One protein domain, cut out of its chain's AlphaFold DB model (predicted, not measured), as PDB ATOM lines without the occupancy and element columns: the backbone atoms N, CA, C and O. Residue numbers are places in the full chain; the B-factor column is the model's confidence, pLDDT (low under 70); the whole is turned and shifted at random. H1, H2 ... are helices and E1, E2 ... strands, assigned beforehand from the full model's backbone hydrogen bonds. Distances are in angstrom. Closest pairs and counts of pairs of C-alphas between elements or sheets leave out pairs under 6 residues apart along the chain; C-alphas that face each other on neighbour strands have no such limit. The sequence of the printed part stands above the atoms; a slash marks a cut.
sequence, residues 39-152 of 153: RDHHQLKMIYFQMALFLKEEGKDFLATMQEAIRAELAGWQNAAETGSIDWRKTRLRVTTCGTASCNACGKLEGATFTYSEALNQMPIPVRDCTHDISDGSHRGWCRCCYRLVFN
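What this domain is: This is residues 39 to 152 of the 153 residues of an uncharacterized protein of Verrucomicrobia bacterium (UniProt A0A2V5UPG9). Two long helices, H1 and H2, lie side by side as a hairpin, and a two-stranded ribbon of E1 and E2 together with the short helix H4 sits over H2, on the side away from H1. H2 is thus between H1 and the rest, while the small helix H3 lies away from the hairpin and a long stretch without named elements, residues 123 to 145, leads from H4 back to E2. The printed part has 114 residues with four named helices and two named strands, in the order H1, H2, E1, H3, H4, E2; the sheet, E1 - E2, is antiparallel, and the class is mostly helix. The whole is compact, with a radius of gyration of the C-alphas of 14.4 A and spans of 45 by 33 by 20 A.

Where its parts are: H1, residues 41 to 57, begins with C-alpha 41 at (231.942, 274.435, 244.435) and is 24.4 A long from first to last C-alpha. H2, residues 63 to 82, is the longest helix at 28.3 A and ends with C-alpha 82 at (238.719, 281.475, 234.250). E1 is residues 91 to 96, 15.3 A. H3 is residues 104 to 107, 5.1 A, and H4 is residues 116 to 122, 10.2 A. E2, residues 146 to 151, 16.3 A, ends with C-alpha 151 at (244.517, 266.934, 228.996).

How they stand to each other: H1 and H2 form a helical hairpin and touch, with the C-alphas of Lys 45 and Ala 69 closest at 4.1 A; they run opposite ways at a shallow tilt of 8 degrees. H2 touches H4 with residues 71 to 78 alone, closest at the C-alphas of Arg 71 and Leu 120, 7.0 A; these two run opposite ways at a shallow tilt of 18 degrees. H2 and E2 are near each other, with 6 pairs of C-alphas within 10 A. E1 and E2 are antiparallel neighbours, their directions at 144 degrees; N 94 and O 148 are 2.9 A apart and N 148 and O 94 2.8 A, within hydrogen-bond range. Residues 93 to 94 of E1 also pair, antiparallel, with residues 113 to 114. The closest C-alphas of E1 and H4 are those of Leu 93 and Tyr 116, 6.8 A. H3 is apart from H1, H2, H4 and E2. Every O i to N i+4 pair is within hydrogen-bond range in H1, H2 and H4; H3 is too short for such a pair.

The domain as a whole: The two C-alphas farthest apart are those of Gly 84 and Gly 137, 45.1 A. The printed part has no cut. The link from H4 to E2, 23 residues, is long, and the link from H1 to H2 is tight. Mean pLDDT of the printed part is 93.8, and residues 136 to 139 are under 70.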
ATOM      1  N   ARG A  39     229.801 278.861 249.073       95.94
ATOM      2  CA  ARG A  39     230.410 279.391 247.838       95.94
ATOM      3  C   ARG A  39     231.384 278.418 247.188       95.94
ATOM      4  O   ARG A  39     231.565 278.465 245.978       95.94
ATOM      5  N   ASP A  40     231.994 277.544 247.982       97.62
ATOM      6  CA  ASP A  40     232.915 276.534 247.484       97.62
ATOM      7  C   ASP A  40     232.171 275.480 246.649       97.62
ATOM      8  O   ASP A  40     231.233 274.828 247.112       97.62
ATOM      9  N   HIS A  41     232.599 275.314 245.399       97.56
ATOM     10  CA  HIS A  41     231.942 274.435 244.435       97.56
ATOM     11  C   HIS A  41     232.036 272.954 244.816       97.56
ATOM     12  O   HIS A  41     231.099 272.192 244.567       97.56
ATOM     13  N   HIS A  42     233.130 272.540 245.461       96.56
ATOM     14  CA  HIS A  42     233.270 271.166 245.929       96.56
ATOM     15  C   HIS A  42     232.303 270.871 247.082       96.56
ATOM     16  O   HIS A  42     231.599 269.862 247.055       96.56
ATOM     17  N   GLN A  43     232.194 271.770 248.058       98.12
ATOM     18  CA  GLN A  43     231.207 271.658 249.129       98.12
ATOM     19  C   GLN A  43     229.776 271.677 248.585       98.12
ATOM     20  O   GLN A  43     228.976 270.839 248.996       98.12
ATOM     21  N   LEU A  44     229.456 272.544 247.615       98.38
ATOM     22  CA  LEU A  44     228.143 272.544 246.953       98.38
ATOM     23  C   LEU A  44     227.833 271.197 246.293       98.38
ATOM     24  O   LEU A  44     226.746 270.659 246.497       98.38
ATOM     25  N   LYS A  45     228.795 270.612 245.566       98.19
ATOM     26  CA  LYS A  45     228.669 269.256 245.011       98.19
ATOM     27  C   LYS A  45     228.326 268.247 246.108       98.19
ATOM     28  O   LYS A  45     227.400 267.456 245.937       98.19
ATOM     29  N   MET A  46     229.061 268.262 247.220       98.12
ATOM     30  CA  MET A  46     228.846 267.315 248.319       98.12
ATOM     31  C   MET A  46     227.475 267.493 248.977       98.12
ATOM     32  O   MET A  46     226.803 266.497 249.243       98.12
ATOM     33  N   ILE A  47     227.030 268.736 249.181       98.31
ATOM     34  CA  ILE A  47     225.708 269.042 249.739       98.31
ATOM     35  C   ILE A  47     224.608 268.536 248.802       98.31
ATOM     36  O   ILE A  47     223.732 267.798 249.243       98.31
ATOM     37  N   TYR A  48     224.668 268.852 247.505       98.56
ATOM     38  CA  TYR A  48     223.670 268.374 246.545       98.56
ATOM     39  C   TYR A  48     223.658 266.848 246.416       98.56
ATOM     40  O   TYR A  48     222.588 266.249 246.344       98.56
ATOM     41  N   PHE A  49     224.820 266.195 246.452       97.38
ATOM     42  CA  PHE A  49     224.897 264.735 246.449       97.38
ATOM     43  C   PHE A  49     224.207 264.128 247.683       97.38
ATOM     44  O   PHE A  49     223.438 263.177 247.555       97.38
ATOM     45  N   GLN A  50     224.426 264.700 248.872       96.88
ATOM     46  CA  GLN A  50     223.745 264.281 250.104       96.88
ATOM     47  C   GLN A  50     222.235 264.544 250.048       96.88
ATOM     48  O   GLN A  50     221.452 263.686 250.447       96.88
ATOM     49  N   MET A  51     221.814 265.688 249.500       97.69
ATOM     50  CA  MET A  51     220.397 265.995 249.283       97.69
ATOM     51  C   MET A  51     219.738 264.988 248.335       97.69
ATOM     52  O   MET A  51     218.619 264.551 248.593       97.69
ATOM     53  N   ALA A  52     220.422 264.589 247.260       96.12
ATOM     54  CA  ALA A  52     219.925 263.575 246.335       96.12
ATOM     55  C   ALA A  52     219.802 262.197 247.008       96.12
ATOM     56  O   ALA A  52     218.816 261.496 246.787       96.12
ATOM     57  N   LEU A  53     220.765 261.825 247.859       94.56
ATOM     58  CA  LEU A  53     220.706 260.575 248.620       94.56
ATOM     59  C   LEU A  53     219.526 260.578 249.598       94.56
ATOM     60  O   LEU A  53     218.746 259.633 249.609       94.56
ATOM     61  N   PHE A  54     219.342 261.673 250.337       94.38
ATOM     62  CA  PHE A  54     218.201 261.853 251.232       94.38
ATOM     63  C   PHE A  54     216.861 261.716 250.492       94.38
ATOM     64  O   PHE A  54     215.955 261.033 250.960       94.38
ATOM     65  N   LEU A  55     216.734 262.314 249.301       93.62
ATOM     66  CA  LEU A  55     215.538 262.149 248.471       93.62
ATOM     67  C   LEU A  55     215.331 260.694 248.031       93.62
ATOM     68  O   LEU A  55     214.197 260.224 248.058       93.62
ATOM     69  N   LYS A  56     216.401 259.973 247.666       92.00
ATOM     70  CA  LYS A  56     216.321 258.545 247.320       92.00
ATOM     71  C   LYS A  56     215.829 257.703 248.497       92.00
ATOM     72  O   LYS A  56     214.958 256.863 248.294       92.00
ATOM     73  N   GLU A  57     216.365 257.930 249.693       90.69
ATOM     74  CA  GLU A  57     215.970 257.226 250.922       90.69
ATOM     75  C   GLU A  57     214.507 257.507 251.302       90.69
ATOM     76  O   GLU A  57     213.801 256.617 251.764       90.69
ATOM     77  N   GLU A  58     214.017 258.714 251.016       90.31
ATOM     78  CA  GLU A  58     212.607 259.099 251.168       90.31
ATOM     79  C   GLU A  58     211.692 258.561 250.047       90.31
ATOM     80  O   GLU A  58     210.501 258.881 250.020       90.31
ATOM     81  N   GLY A  59     212.230 257.801 249.086       90.19
ATOM     82  CA  GLY A  59     211.484 257.287 247.935       90.19
ATOM     83  C   GLY A  59     211.045 258.366 246.937       90.19
ATOM     84  O   GLY A  59     210.100 258.158 246.182       90.19
ATOM     85  N   LYS A  60     211.694 259.535 246.921       91.12
ATOM     86  CA  LYS A  60     211.373 260.671 246.037       91.12
ATOM     87  C   LYS A  60     212.292 260.700 244.813       91.12
ATOM     88  O   LYS A  60     213.371 260.106 244.812       91.12
ATOM     89  N   ASP A  61     211.883 261.411 243.758       92.50
ATOM     90  CA  ASP A  61     212.790 261.675 242.634       92.50
ATOM     91  C   ASP A  61     213.939 262.584 243.085       92.50
ATOM     92  O   ASP A  61     213.741 263.573 243.788       92.50
ATOM     93  N   PHE A  62     215.147 262.225 242.667       94.44
ATOM     94  CA  PHE A  62     216.400 262.844 243.085       94.44
ATOM     95  C   PHE A  62     217.282 263.260 241.904       94.44
ATOM     96  O   PHE A  62     218.376 263.790 242.109       94.44
ATOM     97  N   LEU A  63     216.845 263.023 240.660       95.06
ATOM     98  CA  LEU A  63     217.680 263.247 239.478       95.06
ATOM     99  C   LEU A  63     218.132 264.691 239.332       95.06
ATOM    100  O   LEU A  63     219.317 264.930 239.122       95.06
ATOM    101  N   ALA A  64     217.200 265.634 239.443       96.50
ATOM    102  CA  ALA A  64     217.506 267.051 239.300       96.50
ATOM    103  C   ALA A  64     218.525 267.494 240.363       96.50
ATOM    104  O   ALA A  64     219.515 268.142 240.049       96.50
ATOM    105  N   THR A  65     218.357 267.055 241.610       97.56
ATOM    106  CA  THR A  65     219.303 267.355 242.693       97.56
ATOM    107  C   THR A  65     220.679 266.729 242.450       97.56
ATOM    108  O   THR A  65     221.704 267.363 242.687       97.56
ATOM    109  N   MET A  66     220.728 265.513 241.905       96.62
ATOM    110  CA  MET A  66     221.985 264.876 241.510       96.62
ATOM    111  C   MET A  66     222.649 265.598 240.322       96.62
ATOM    112  O   MET A  66     223.873 265.702 240.262       96.62
ATOM    113  N   GLN A  67     221.858 266.134 239.390       97.81
ATOM    114  CA  GLN A  67     222.348 266.994 238.312       97.81
ATOM    115  C   GLN A  67     222.950 268.291 238.861       97.81
ATOM    116  O   GLN A  67     224.005 268.693 238.380       97.81
ATOM    117  N   GLU A  68     222.370 268.895 239.902       98.31
ATOM    118  CA  GLU A  68     222.961 270.067 240.566       98.31
ATOM    119  C   GLU A  68     224.323 269.762 241.205       98.31
ATOM    120  O   GLU A  68     225.234 270.587 241.132       98.31
ATOM    121  N   ALA A  69     224.529 268.551 241.734       98.31
ATOM    122  CA  ALA A  69     225.850 268.135 242.211       98.31
ATOM    123  C   ALA A  69     226.894 268.127 241.076       98.31
ATOM    124  O   ALA A  69     228.014 268.609 241.255       98.31
ATOM    125  N   ILE A  70     226.515 267.627 239.894       98.12
ATOM    126  CA  ILE A  70     227.373 267.649 238.702       98.12
ATOM    127  C   ILE A  70     227.590 269.083 238.209       98.12
ATOM    128  O   ILE A  70     228.720 269.452 237.905       98.12
ATOM    129  N   ARG A  71     226.551 269.928 238.174       98.38
ATOM    130  CA  ARG A  71     226.692 271.343 237.788       98.38
ATOM    131  C   ARG A  71     227.640 272.093 238.717       98.38
ATOM    132  O   ARG A  71     228.448 272.875 238.229       98.38
ATOM    133  N   ALA A  72     227.590 271.831 240.022       98.25
ATOM    134  CA  ALA A  72     228.517 272.421 240.982       98.25
ATOM    135  C   ALA A  72     229.973 272.002 240.705       98.25
ATOM    136  O   ALA A  72     230.856 272.854 240.704       98.25
ATOM    137  N   GLU A  73     230.223 270.723 240.404       97.62
ATOM    138  CA  GLU A  73     231.553 270.240 239.998       97.62
ATOM    139  C   GLU A  73     232.055 270.934 238.726       97.62
ATOM    140  O   GLU A  73     233.173 271.450 238.696       97.62
ATOM    141  N   LEU A  74     231.203 270.993 237.700       97.56
ATOM    142  CA  LEU A  74     231.502 271.667 236.441       97.56
ATOM    143  C   LEU A  74     231.813 273.155 236.667       97.56
ATOM    144  O   LEU A  74     232.833 273.639 236.181       97.56
ATOM    145  N   ALA A  75     231.009 273.859 237.464       97.00
ATOM    146  CA  ALA A  75     231.243 275.262 237.799       97.00
ATOM    147  C   ALA A  75     232.595 275.476 238.507       97.00
ATOM    148  O   ALA A  75     233.298 276.439 238.206       97.00
ATOM    149  N   GLY A  76     233.008 274.544 239.372       97.00
ATOM    150  CA  GLY A  76     234.337 274.561 239.984       97.00
ATOM    151  C   GLY A  76     235.466 274.495 238.953       97.00
ATOM    152  O   GLY A  76     236.420 275.269 239.026       97.00
ATOM    153  N   TRP A  77     235.349 273.624 237.948       96.75
ATOM    154  CA  TRP A  77     236.326 273.571 236.857       96.75
ATOM    155  C   TRP A  77     236.254 274.783 235.930       96.75
ATOM    156  O   TRP A  77     237.290 275.227 235.440       96.75
ATOM    157  N   GLN A  78     235.067 275.346 235.700       95.25
ATOM    158  CA  GLN A  78     234.929 276.585 234.939       95.25
ATOM    159  C   GLN A  78     235.659 277.737 235.634       95.25
ATOM    160  O   GLN A  78     236.458 278.412 234.991       95.25
ATOM    161  N   ASN A  79     235.457 277.906 236.940       95.69
ATOM    162  CA  ASN A  79     236.163 278.912 237.728       95.69
ATOM    163  C   ASN A  79     237.691 278.703 237.684       95.69
ATOM    164  O   ASN A  79     238.459 279.643 237.470       95.69
ATOM    165  N   ALA A  80     238.145 277.452 237.803       94.81
ATOM    166  CA  ALA A  80     239.561 277.120 237.666       94.81
ATOM    167  C   ALA A  80     240.111 277.472 236.270       94.81
ATOM    168  O   ALA A  80     241.253 277.906 236.150       94.81
ATOM    169  N   ALA A  81     239.314 277.344 235.210       94.56
ATOM    170  CA  ALA A  81     239.726 277.764 233.876       94.56
ATOM    171  C   ALA A  81     239.755 279.291 233.706       94.56
ATOM    172  O   ALA A  81     240.688 279.824 233.111       94.56
ATOM    173  N   GLU A  82     238.776 280.005 234.264       94.12
ATOM    174  CA  GLU A  82     238.719 281.475 234.250       94.12
ATOM    175  C   GLU A  82     239.903 282.106 234.999       94.12
ATOM    176  O   GLU A  82     240.394 283.162 234.611       94.12
ATOM    177  N   THR A  83     240.415 281.422 236.026       95.88
ATOM    178  CA  THR A  83     241.634 281.811 236.758       95.88
ATOM    179  C   THR A  83     242.933 281.316 236.108       95.88
ATOM    180  O   THR A  83     244.014 281.562 236.635       95.88
ATOM    181  N   GLY A  84     242.854 280.629 234.963       94.12
ATOM    182  CA  GLY A  84     244.013 280.139 234.211       94.12
ATOM    183  C   GLY A  84     244.625 278.830 234.722       94.12
ATOM    184  O   GLY A  84     245.659 278.409 234.209       94.12
ATOM    185  N   SER A  85     243.996 278.156 235.688       94.75
ATOM    186  CA  SER A  85     244.450 276.853 236.207       94.75
ATOM    187  C   SER A  85     244.122 275.685 235.265       94.75
ATOM    188  O   SER A  85     244.733 274.622 235.359       94.75
ATOM    189  N   ILE A  86     243.150 275.863 234.361       94.25
ATOM    190  CA  ILE A  86     242.746 274.887 233.338       94.25
ATOM    191  C   ILE A  86     242.655 275.591 231.979       94.25
ATOM    192  O   ILE A  86     241.995 276.616 231.848       94.25
ATOM    193  N   ASP A  87     243.253 275.007 230.939       92.81
ATOM    194  CA  ASP A  87     243.060 275.465 229.559       92.81
ATOM    195  C   ASP A  87     241.970 274.632 228.871       92.81
ATOM    196  O   ASP A  87     242.197 273.480 228.481       92.81
ATOM    197  N   TRP A  88     240.782 275.214 228.673       90.69
ATOM    198  CA  TRP A  88     239.674 274.542 227.983       90.69
ATOM    199  C   TRP A  88     239.973 274.167 226.526       90.69
ATOM    200  O   TRP A  88     239.330 273.264 225.990       90.69
ATOM    201  N   ARG A  89     240.959 274.802 225.876       89.62
ATOM    202  CA  ARG A  89     241.382 274.433 224.512       89.62
ATOM    203  C   ARG A  89     242.099 273.087 224.493       89.62
ATOM    204  O   ARG A  89     242.034 272.380 223.490       89.62
ATOM    205  N   LYS A  90     242.737 272.725 225.608       92.69
ATOM    206  CA  LYS A  90     243.513 271.490 225.783       92.69
ATOM    207  C   LYS A  90     242.844 270.479 226.707       92.69
ATOM    208  O   LYS A  90     243.402 269.416 226.946       92.69
ATOM    209  N   THR A  91     241.651 270.785 227.209       95.06
ATOM    210  CA  THR A  91     240.961 269.953 228.195       95.06
ATOM    211  C   THR A  91     239.644 269.420 227.640       95.06
ATOM    212  O   THR A  91     238.881 270.126 226.973       95.06
ATOM    213  N   ARG A  92     239.360 268.152 227.932       96.56
ATOM    214  CA  ARG A  92     238.060 267.510 227.712       96.56
ATOM    215  C   ARG A  92     237.571 266.868 229.005       96.56
ATOM    216  O   ARG A  92     238.355 266.555 229.899       96.56
ATOM    217  N   LEU A  93     236.264 266.668 229.090       97.44
ATOM    218  CA  LEU A  93     235.596 265.970 230.178       97.44
ATOM    219  C   LEU A  93     235.340 264.535 229.739       97.44
ATOM    220  O   LEU A  93     234.505 264.296 228.871       97.44
ATOM    221  N   ARG A  94     236.061 263.577 230.314       97.94
ATOM    222  CA  ARG A  94     235.864 262.152 230.040       97.94
ATOM    223  C   ARG A  94     234.942 261.549 231.089       97.94
ATOM    224  O   ARG A  94     235.216 261.663 232.283       97.94
ATOM    225  N   VAL A  95     233.883 260.873 230.661       98.38
ATOM    226  CA  VAL A  95     233.033 260.094 231.565       98.38
ATOM    227  C   VAL A  95     233.789 258.847 232.021       98.38
ATOM    228  O   VAL A  95     234.330 258.093 231.213       98.38
ATOM    229  N   THR A  96     233.819 258.646 233.336       97.88
ATOM    230  CA  THR A  96     234.293 257.429 233.998       97.88
ATOM    231  C   THR A  96     233.103 256.758 234.668       97.88
ATOM    232  O   THR A  96     232.384 257.380 235.455       97.88
ATOM    233  N   THR A  97     232.877 255.491 234.349       96.81
ATOM    234  CA  THR A  97     231.806 254.664 234.913       96.81
ATOM    235  C   THR A  97     232.384 253.710 235.966       96.81
ATOM    236  O   THR A  97     233.565 253.765 236.304       96.81
ATOM    237  N   CYS A  98     231.571 252.798 236.501       94.06
ATOM    238  CA  CYS A  98     232.033 251.750 237.413       94.06
ATOM    239  C   CYS A  98     232.658 250.538 236.691       94.06
ATOM    240  O   CYS A  98     232.694 249.445 237.258       94.06
ATOM    241  N   GLY A  99     233.132 250.703 235.451       92.75
ATOM    242  CA  GLY A  99     233.751 249.635 234.665       92.75
ATOM    243  C   GLY A  99     232.818 248.435 234.493       92.75
ATOM    244  O   GLY A  99     231.672 248.583 234.077       92.75
ATOM    245  N   THR A 100     233.291 247.243 234.858       92.62
ATOM    246  CA  THR A 100     232.511 245.994 234.775       92.62
ATOM    247  C   THR A 100     231.296 245.959 235.706       92.62
ATOM    248  O   THR A 100     230.388 245.168 235.474       92.62
ATOM    249  N   ALA A 101     231.241 246.821 236.727       91.94
ATOM    250  CA  ALA A 101     230.090 246.951 237.623       91.94
ATOM    251  C   ALA A 101     229.043 247.969 237.127       91.94
ATOM    252  O   ALA A 101     228.050 248.227 237.810       91.94
ATOM    253  N   SER A 102     229.259 248.589 235.965       94.00
ATOM    254  CA  SER A 102     228.295 249.506 235.361       94.00
ATOM    255  C   SER A 102     227.073 248.764 234.829       94.00
ATOM    256  O   SER A 102     227.188 247.731 234.174       94.00
ATOM    257  N   CYS A 103     225.884 249.341 235.022       94.19
ATOM    258  CA  CYS A 103     224.715 248.909 234.258       94.19
ATOM    259  C   CYS A 103     224.917 249.185 232.755       94.19
ATOM    260  O   CYS A 103     225.719 250.045 232.383       94.19
ATOM    261  N   ASN A 104     224.149 248.515 231.890       95.25
ATOM    262  CA  ASN A 104     224.265 248.654 230.430       95.25
ATOM    263  C   ASN A 104     224.157 250.125 229.968       95.25
ATOM    264  O   ASN A 104     224.950 250.582 229.152       95.25
ATOM    265  N   ALA A 105     223.233 250.902 230.546       95.56
ATOM    266  CA  ALA A 105     223.077 252.317 230.208       95.56
ATOM    267  C   ALA A 105     224.327 253.147 230.557       95.56
ATOM    268  O   ALA A 105     224.788 253.935 229.736       95.56
ATOM    269  N   CYS A 106     224.907 252.934 231.742       97.06
ATOM    270  CA  CYS A 106     226.145 253.599 232.148       97.06
ATOM    271  C   CYS A 106     227.336 253.154 231.293       97.06
ATOM    272  O   CYS A 106     228.106 254.004 230.864       97.06
ATOM    273  N   GLY A 107     227.466 251.854 231.010       96.75
ATOM    274  CA  GLY A 107     228.594 251.293 230.259       96.75
ATOM    275  C   GLY A 107     228.759 251.888 228.857       96.75
ATOM    276  O   GLY A 107     229.883 252.061 228.401       96.75
ATOM    277  N   LYS A 108     227.661 252.297 228.208       96.88
ATOM    278  CA  LYS A 108     227.688 252.978 226.899       96.88
ATOM    279  C   LYS A 108     228.382 254.343 226.916       96.88
ATOM    280  O   LYS A 108     228.757 254.831 225.856       96.88
ATOM    281  N   LEU A 109     228.519 254.968 228.086       97.31
ATOM    282  CA  LEU A 109     229.191 256.257 228.241       97.31
ATOM    283  C   LEU A 109     230.653 256.120 228.676       97.31
ATOM    284  O   LEU A 109     231.330 257.137 228.797       97.31
ATOM    285  N   GLU A 110     231.151 254.909 228.939       97.62
ATOM    286  CA  GLU A 110     232.533 254.727 229.384       97.62
ATOM    287  C   GLU A 110     233.513 255.319 228.370       97.62
ATOM    288  O   GLU A 110     233.525 254.962 227.194       97.62
ATOM    289  N   GLY A 111     234.340 256.254 228.836       97.38
ATOM    290  CA  GLY A 111     235.325 256.928 228.005       97.38
ATOM    291  C   GLY A 111     234.779 257.977 227.039       97.38
ATOM    292  O   GLY A 111     235.592 258.623 226.382       97.38
ATOM    293  N   ALA A 112     233.463 258.208 226.984       97.94
ATOM    294  CA  ALA A 112     232.894 259.291 226.190       97.94
ATOM    295  C   ALA A 112     233.473 260.642 226.640       97.94
ATOM    296  O   ALA A 112     233.573 260.919 227.838       97.94
ATOM    297  N   THR A 113     233.867 261.477 225.679       97.81
ATOM    298  CA  THR A 113     234.488 262.780 225.937       97.81
ATOM    299  C   THR A 113     233.593 263.920 225.490       97.81
ATOM    300  O   THR A 113     233.068 263.885 224.382       97.81
ATOM    301  N   PHE A 114     233.514 264.957 226.313       97.50
ATOM    302  CA  PHE A 114     232.711 266.148 226.078       97.50
ATOM    303  C   PHE A 114     233.566 267.404 226.253       97.50
ATOM    304  O   PHE A 114     234.523 267.444 227.032       97.50
ATOM    305  N   THR A 115     233.214 268.464 225.544       96.00
ATOM    306  CA  THR A 115     233.550 269.829 225.947       96.00
ATOM    307  C   THR A 115     232.758 270.214 227.197       96.00
ATOM    308  O   THR A 115     231.745 269.598 227.533       96.00
ATOM    309  N   TYR A 116     233.194 271.278 227.873       94.56
ATOM    310  CA  TYR A 116     232.456 271.846 229.001       94.56
ATOM    311  C   TYR A 116     230.994 272.176 228.645       94.56
ATOM    312  O   TYR A 116     230.069 271.778 229.350       94.56
ATOM    313  N   SER A 117     230.786 272.850 227.507       94.62
ATOM    314  CA  SER A 117     229.456 273.255 227.035       94.62
ATOM    315  C   SER A 117     228.559 272.050 226.738       94.62
ATOM    316  O   SER A 117     227.403 272.016 227.155       94.62
ATOM    317  N   GLU A 118     229.089 271.019 226.073       97.31
ATOM    318  CA  GLU A 118     228.324 269.797 225.799       97.31
ATOM    319  C   GLU A 118     227.908 269.090 227.089       97.31
ATOM    320  O   GLU A 118     226.743 268.725 227.225       97.31
ATOM    321  N   ALA A 119     228.820 268.952 228.058       97.00
ATOM    322  CA  ALA A 119     228.515 268.324 229.339       97.00
ATOM    323  C   ALA A 119     227.407 269.066 230.104       97.00
ATOM    324  O   ALA A 119     226.511 268.418 230.646       97.00
ATOM    325  N   LEU A 120     227.440 270.404 230.116       95.31
ATOM    326  CA  LEU A 120     226.465 271.235 230.829       95.31
ATOM    327  C   LEU A 120     225.078 271.242 230.165       95.31
ATOM    328  O   LEU A 120     224.060 271.278 230.866       95.31
ATOM    329  N   ASN A 121     225.043 271.214 228.830       96.44
ATOM    330  CA  ASN A 121     223.810 271.259 228.045       96.44
ATOM    331  C   ASN A 121     223.135 269.890 227.948       96.44
ATOM    332  O   ASN A 121     221.920 269.786 228.091       96.44
ATOM    333  N   GLN A 122     223.917 268.837 227.702       96.88
ATOM    334  CA  GLN A 122     223.383 267.491 227.505       96.88
ATOM    335  C   GLN A 122     223.140 266.766 228.832       96.88
ATOM    336  O   GLN A 122     222.266 265.906 228.890       96.88
ATOM    337  N   MET A 123     223.911 267.090 229.883       96.94
ATOM    338  CA  MET A 123     223.890 266.404 231.184       96.94
ATOM    339  C   MET A 123     223.799 264.867 231.051       96.94
ATOM    340  O   MET A 123     222.894 264.255 231.623       96.94
ATOM    341  N   PRO A 124     224.715 264.216 230.297       96.69
ATOM    342  CA  PRO A 124     224.659 262.776 230.034       96.69
ATOM    343  C   PRO A 124     224.832 261.937 231.307       96.69
ATOM    344  O   PRO A 124     224.403 260.783 231.355       96.69
ATOM    345  N   ILE A 125     225.446 262.520 232.342       96.69
ATOM    346  CA  ILE A 125     225.494 261.979 233.696       96.69
ATOM    347  C   ILE A 125     224.879 262.987 234.688       96.69
ATOM    348  O   ILE A 125     225.062 264.194 234.508       96.69
ATOM    349  N   PRO A 126     224.187 262.524 235.746       96.50
ATOM    350  CA  PRO A 126     223.791 261.135 236.019       96.50
ATOM    351  C   PRO A 126     222.887 260.537 234.927       96.50
ATOM    352  O   PRO A 126     222.006 261.202 234.392       96.50
ATOM    353  N   VAL A 127     223.109 259.260 234.600       95.69
ATOM    354  CA  VAL A 127     222.366 258.573 233.534       95.69
ATOM    355  C   VAL A 127     220.909 258.415 233.952       95.69
ATOM    356  O   VAL A 127     220.619 257.795 234.981       95.69
ATOM    357  N   ARG A 128     219.985 258.957 233.148       93.25
ATOM    358  CA  ARG A 128     218.551 258.965 233.468       93.25
ATOM    359  C   ARG A 128     218.003 257.556 233.704       93.25
ATOM    360  O   ARG A 128     217.254 257.357 234.651       93.25
ATOM    361  N   ASP A 129     218.433 256.598 232.895       93.06
ATOM    362  CA  ASP A 129     217.915 255.230 232.910       93.06
ATOM    363  C   ASP A 129     218.908 254.272 233.607       93.06
ATOM    364  O   ASP A 129     219.029 253.097 233.264       93.06
ATOM    365  N   CYS A 130     219.687 254.789 234.569       94.00
ATOM    366  CA  CYS A 130     220.561 253.974 235.409       94.00
ATOM    367  C   CYS A 130     219.733 252.983 236.235       94.00
ATOM    368  O   CYS A 130     218.736 253.363 236.846       94.00
ATOM    369  N   THR A 131     220.188 251.732 236.306       92.81
ATOM    370  CA  THR A 131     219.528 250.659 237.070       92.81
ATOM    371  C   THR A 131     220.353 250.168 238.257       92.81
ATOM    372  O   THR A 131     219.985 249.190 238.897       92.81
ATOM    373  N   HIS A 132     221.492 250.801 238.546       90.25
ATOM    374  CA  HIS A 132     222.303 250.422 239.697       90.25
ATOM    375  C   HIS A 132     221.581 250.815 240.981       90.25
ATOM    376  O   HIS A 132     221.303 251.994 241.167       90.25
ATOM    377  N   ASP A 133     221.290 249.865 241.861       83.69
ATOM    378  CA  ASP A 133     220.619 250.164 243.119       83.69
ATOM    379  C   ASP A 133     221.591 250.155 244.299       83.69
ATOM    380  O   ASP A 133     222.551 249.386 244.330       83.69
ATOM    381  N   ILE A 134     221.338 251.043 245.255       82.88
ATOM    382  CA  ILE A 134     222.066 251.149 246.526       82.88
ATOM    383  C   ILE A 134     221.121 251.097 247.734       82.88
ATOM    384  O   ILE A 134     221.594 251.133 248.865       82.88
ATOM    385  N   SER A 135     219.802 251.053 247.513       73.88
ATOM    386  CA  SER A 135     218.802 250.976 248.577       73.88
ATOM    387  C   SER A 135     217.488 250.413 248.030       73.88
ATOM    388  O   SER A 135     216.972 250.935 247.040       73.88
ATOM    389  N   ASP A 136     216.904 249.431 248.712       63.59
ATOM    390  CA  ASP A 136     215.628 248.841 248.301       63.59
ATOM    391  C   ASP A 136     214.518 249.907 248.192       63.59
ATOM    392  O   ASP A 136     214.363 250.759 249.068       63.59
ATOM    393  N   GLY A 137     213.726 249.862 247.114       60.75
ATOM    394  CA  GLY A 137     212.448 250.583 247.029       60.75
ATOM    395  C   GLY A 137     212.443 251.956 246.345       60.75
ATOM    396  O   GLY A 137     211.438 252.655 246.431       60.75
ATOM    397  N   SER A 138     213.500 252.361 245.632       61.69
ATOM    398  CA  SER A 138     213.459 253.627 244.875       61.69
ATOM    399  C   SER A 138     212.942 253.473 243.439       61.69
ATOM    400  O   SER A 138     213.178 252.463 242.780       61.69
ATOM    401  N   HIS A 139     212.347 254.542 242.908       65.50
ATOM    402  CA  HIS A 139     211.849 254.618 241.531       65.50
ATOM    403  C   HIS A 139     212.931 254.573 240.429       65.50
ATOM    404  O   HIS A 139     212.583 254.444 239.256       65.50
ATOM    405  N   ARG A 140     214.225 254.720 240.762       84.06
ATOM    406  CA  ARG A 140     215.322 254.818 239.777       84.06
ATOM    407  C   ARG A 140     216.676 254.393 240.358       84.06
ATOM    408  O   ARG A 140     216.933 254.580 241.544       84.06
ATOM    409  N   GLY A 141     217.595 253.929 239.514       90.19
ATOM    410  CA  GLY A 141     218.956 253.622 239.951       90.19
ATOM    411  C   GLY A 141     219.779 254.859 240.336       90.19
ATOM    412  O   GLY A 141     219.563 255.978 239.860       90.19
ATOM    413  N   TRP A 142     220.764 254.630 241.199       93.56
ATOM    414  CA  TRP A 142     221.769 255.572 241.660       93.56
ATOM    415  C   TRP A 142     223.007 255.550 240.758       93.56
ATOM    416  O   TRP A 142     223.873 254.674 240.842       93.56
ATOM    417  N   CYS A 143     223.104 256.541 239.874       94.81
ATOM    418  CA  CYS A 143     224.238 256.670 238.969       94.81
ATOM    419  C   CYS A 143     225.501 257.115 239.720       94.81
ATOM    420  O   CYS A 143     225.526 258.183 240.325       94.81
ATOM    421  N   ARG A 144     226.575 256.324 239.608       94.25
ATOM    422  CA  ARG A 144     227.899 256.617 240.187       94.25
ATOM    423  C   ARG A 144     228.936 257.106 239.167       94.25
ATOM    424  O   ARG A 144     230.097 257.278 239.523       94.25
ATOM    425  N   CYS A 145     228.542 257.302 237.907       96.69
ATOM    426  CA  CYS A 145     229.433 257.859 236.889       96.69
ATOM    427  C   CYS A 145     229.860 259.285 237.256       96.69
ATOM    428  O   CYS A 145     229.067 260.048 237.808       96.69
ATOM    429  N   CYS A 146     231.086 259.655 236.897       96.81
ATOM    430  CA  CYS A 146     231.630 260.994 237.107       96.81
ATOM    431  C   CYS A 146     232.425 261.467 235.888       96.81
ATOM    432  O   CYS A 146     232.797 260.672 235.021       96.81
ATOM    433  N   TYR A 147     232.695 262.767 235.826       97.88
ATOM    434  CA  TYR A 147     233.654 263.308 234.874       97.88
ATOM    435  C   TYR A 147     235.069 263.260 235.449       97.88
ATOM    436  O   TYR A 147     235.286 263.386 236.654       97.88
ATOM    437  N   ARG A 148     236.050 263.137 234.558       96.50
ATOM    438  CA  ARG A 148     237.455 263.439 234.830       96.50
ATOM    439  C   ARG A 148     237.980 264.392 233.769       96.50
ATOM    440  O   ARG A 148     237.629 264.266 232.595       96.50
ATOM    441  N   LEU A 149     238.843 265.313 234.183       96.44
ATOM    442  CA  LEU A 149     239.603 266.133 233.250       96.44
ATOM    443  C   LEU A 149     240.626 265.249 232.538       96.44
ATOM    444  O   LEU A 149     241.376 264.514 233.184       96.44
ATOM    445  N   VAL A 150     240.651 265.322 231.214       96.50
ATOM    446  CA  VAL A 150     241.727 264.761 230.397       96.50
ATOM    447  C   VAL A 150     242.375 265.888 229.610       96.50
ATOM    448  O   VAL A 150     241.685 266.722 229.020       96.50
ATOM    449  N   PHE A 151     243.704 265.918 229.646       91.56
ATOM    450  CA  PHE A 151     244.517 266.934 228.996       91.56
ATOM    451  C   PHE A 151     245.089 266.339 227.718       91.56
ATOM    452  O   PHE A 151     245.789 265.327 227.759       91.56
ATOM    453  N   ASN A 152     244.759 266.945 226.586       78.19
ATOM    454  CA  ASN A 152     245.373 266.597 225.318       78.19
ATOM    455  C   ASN A 152     246.753 267.266 225.267       78.19
ATOM    456  O   ASN A 152     246.873 268.449 225.604       78.19
TER     457      ASN A 152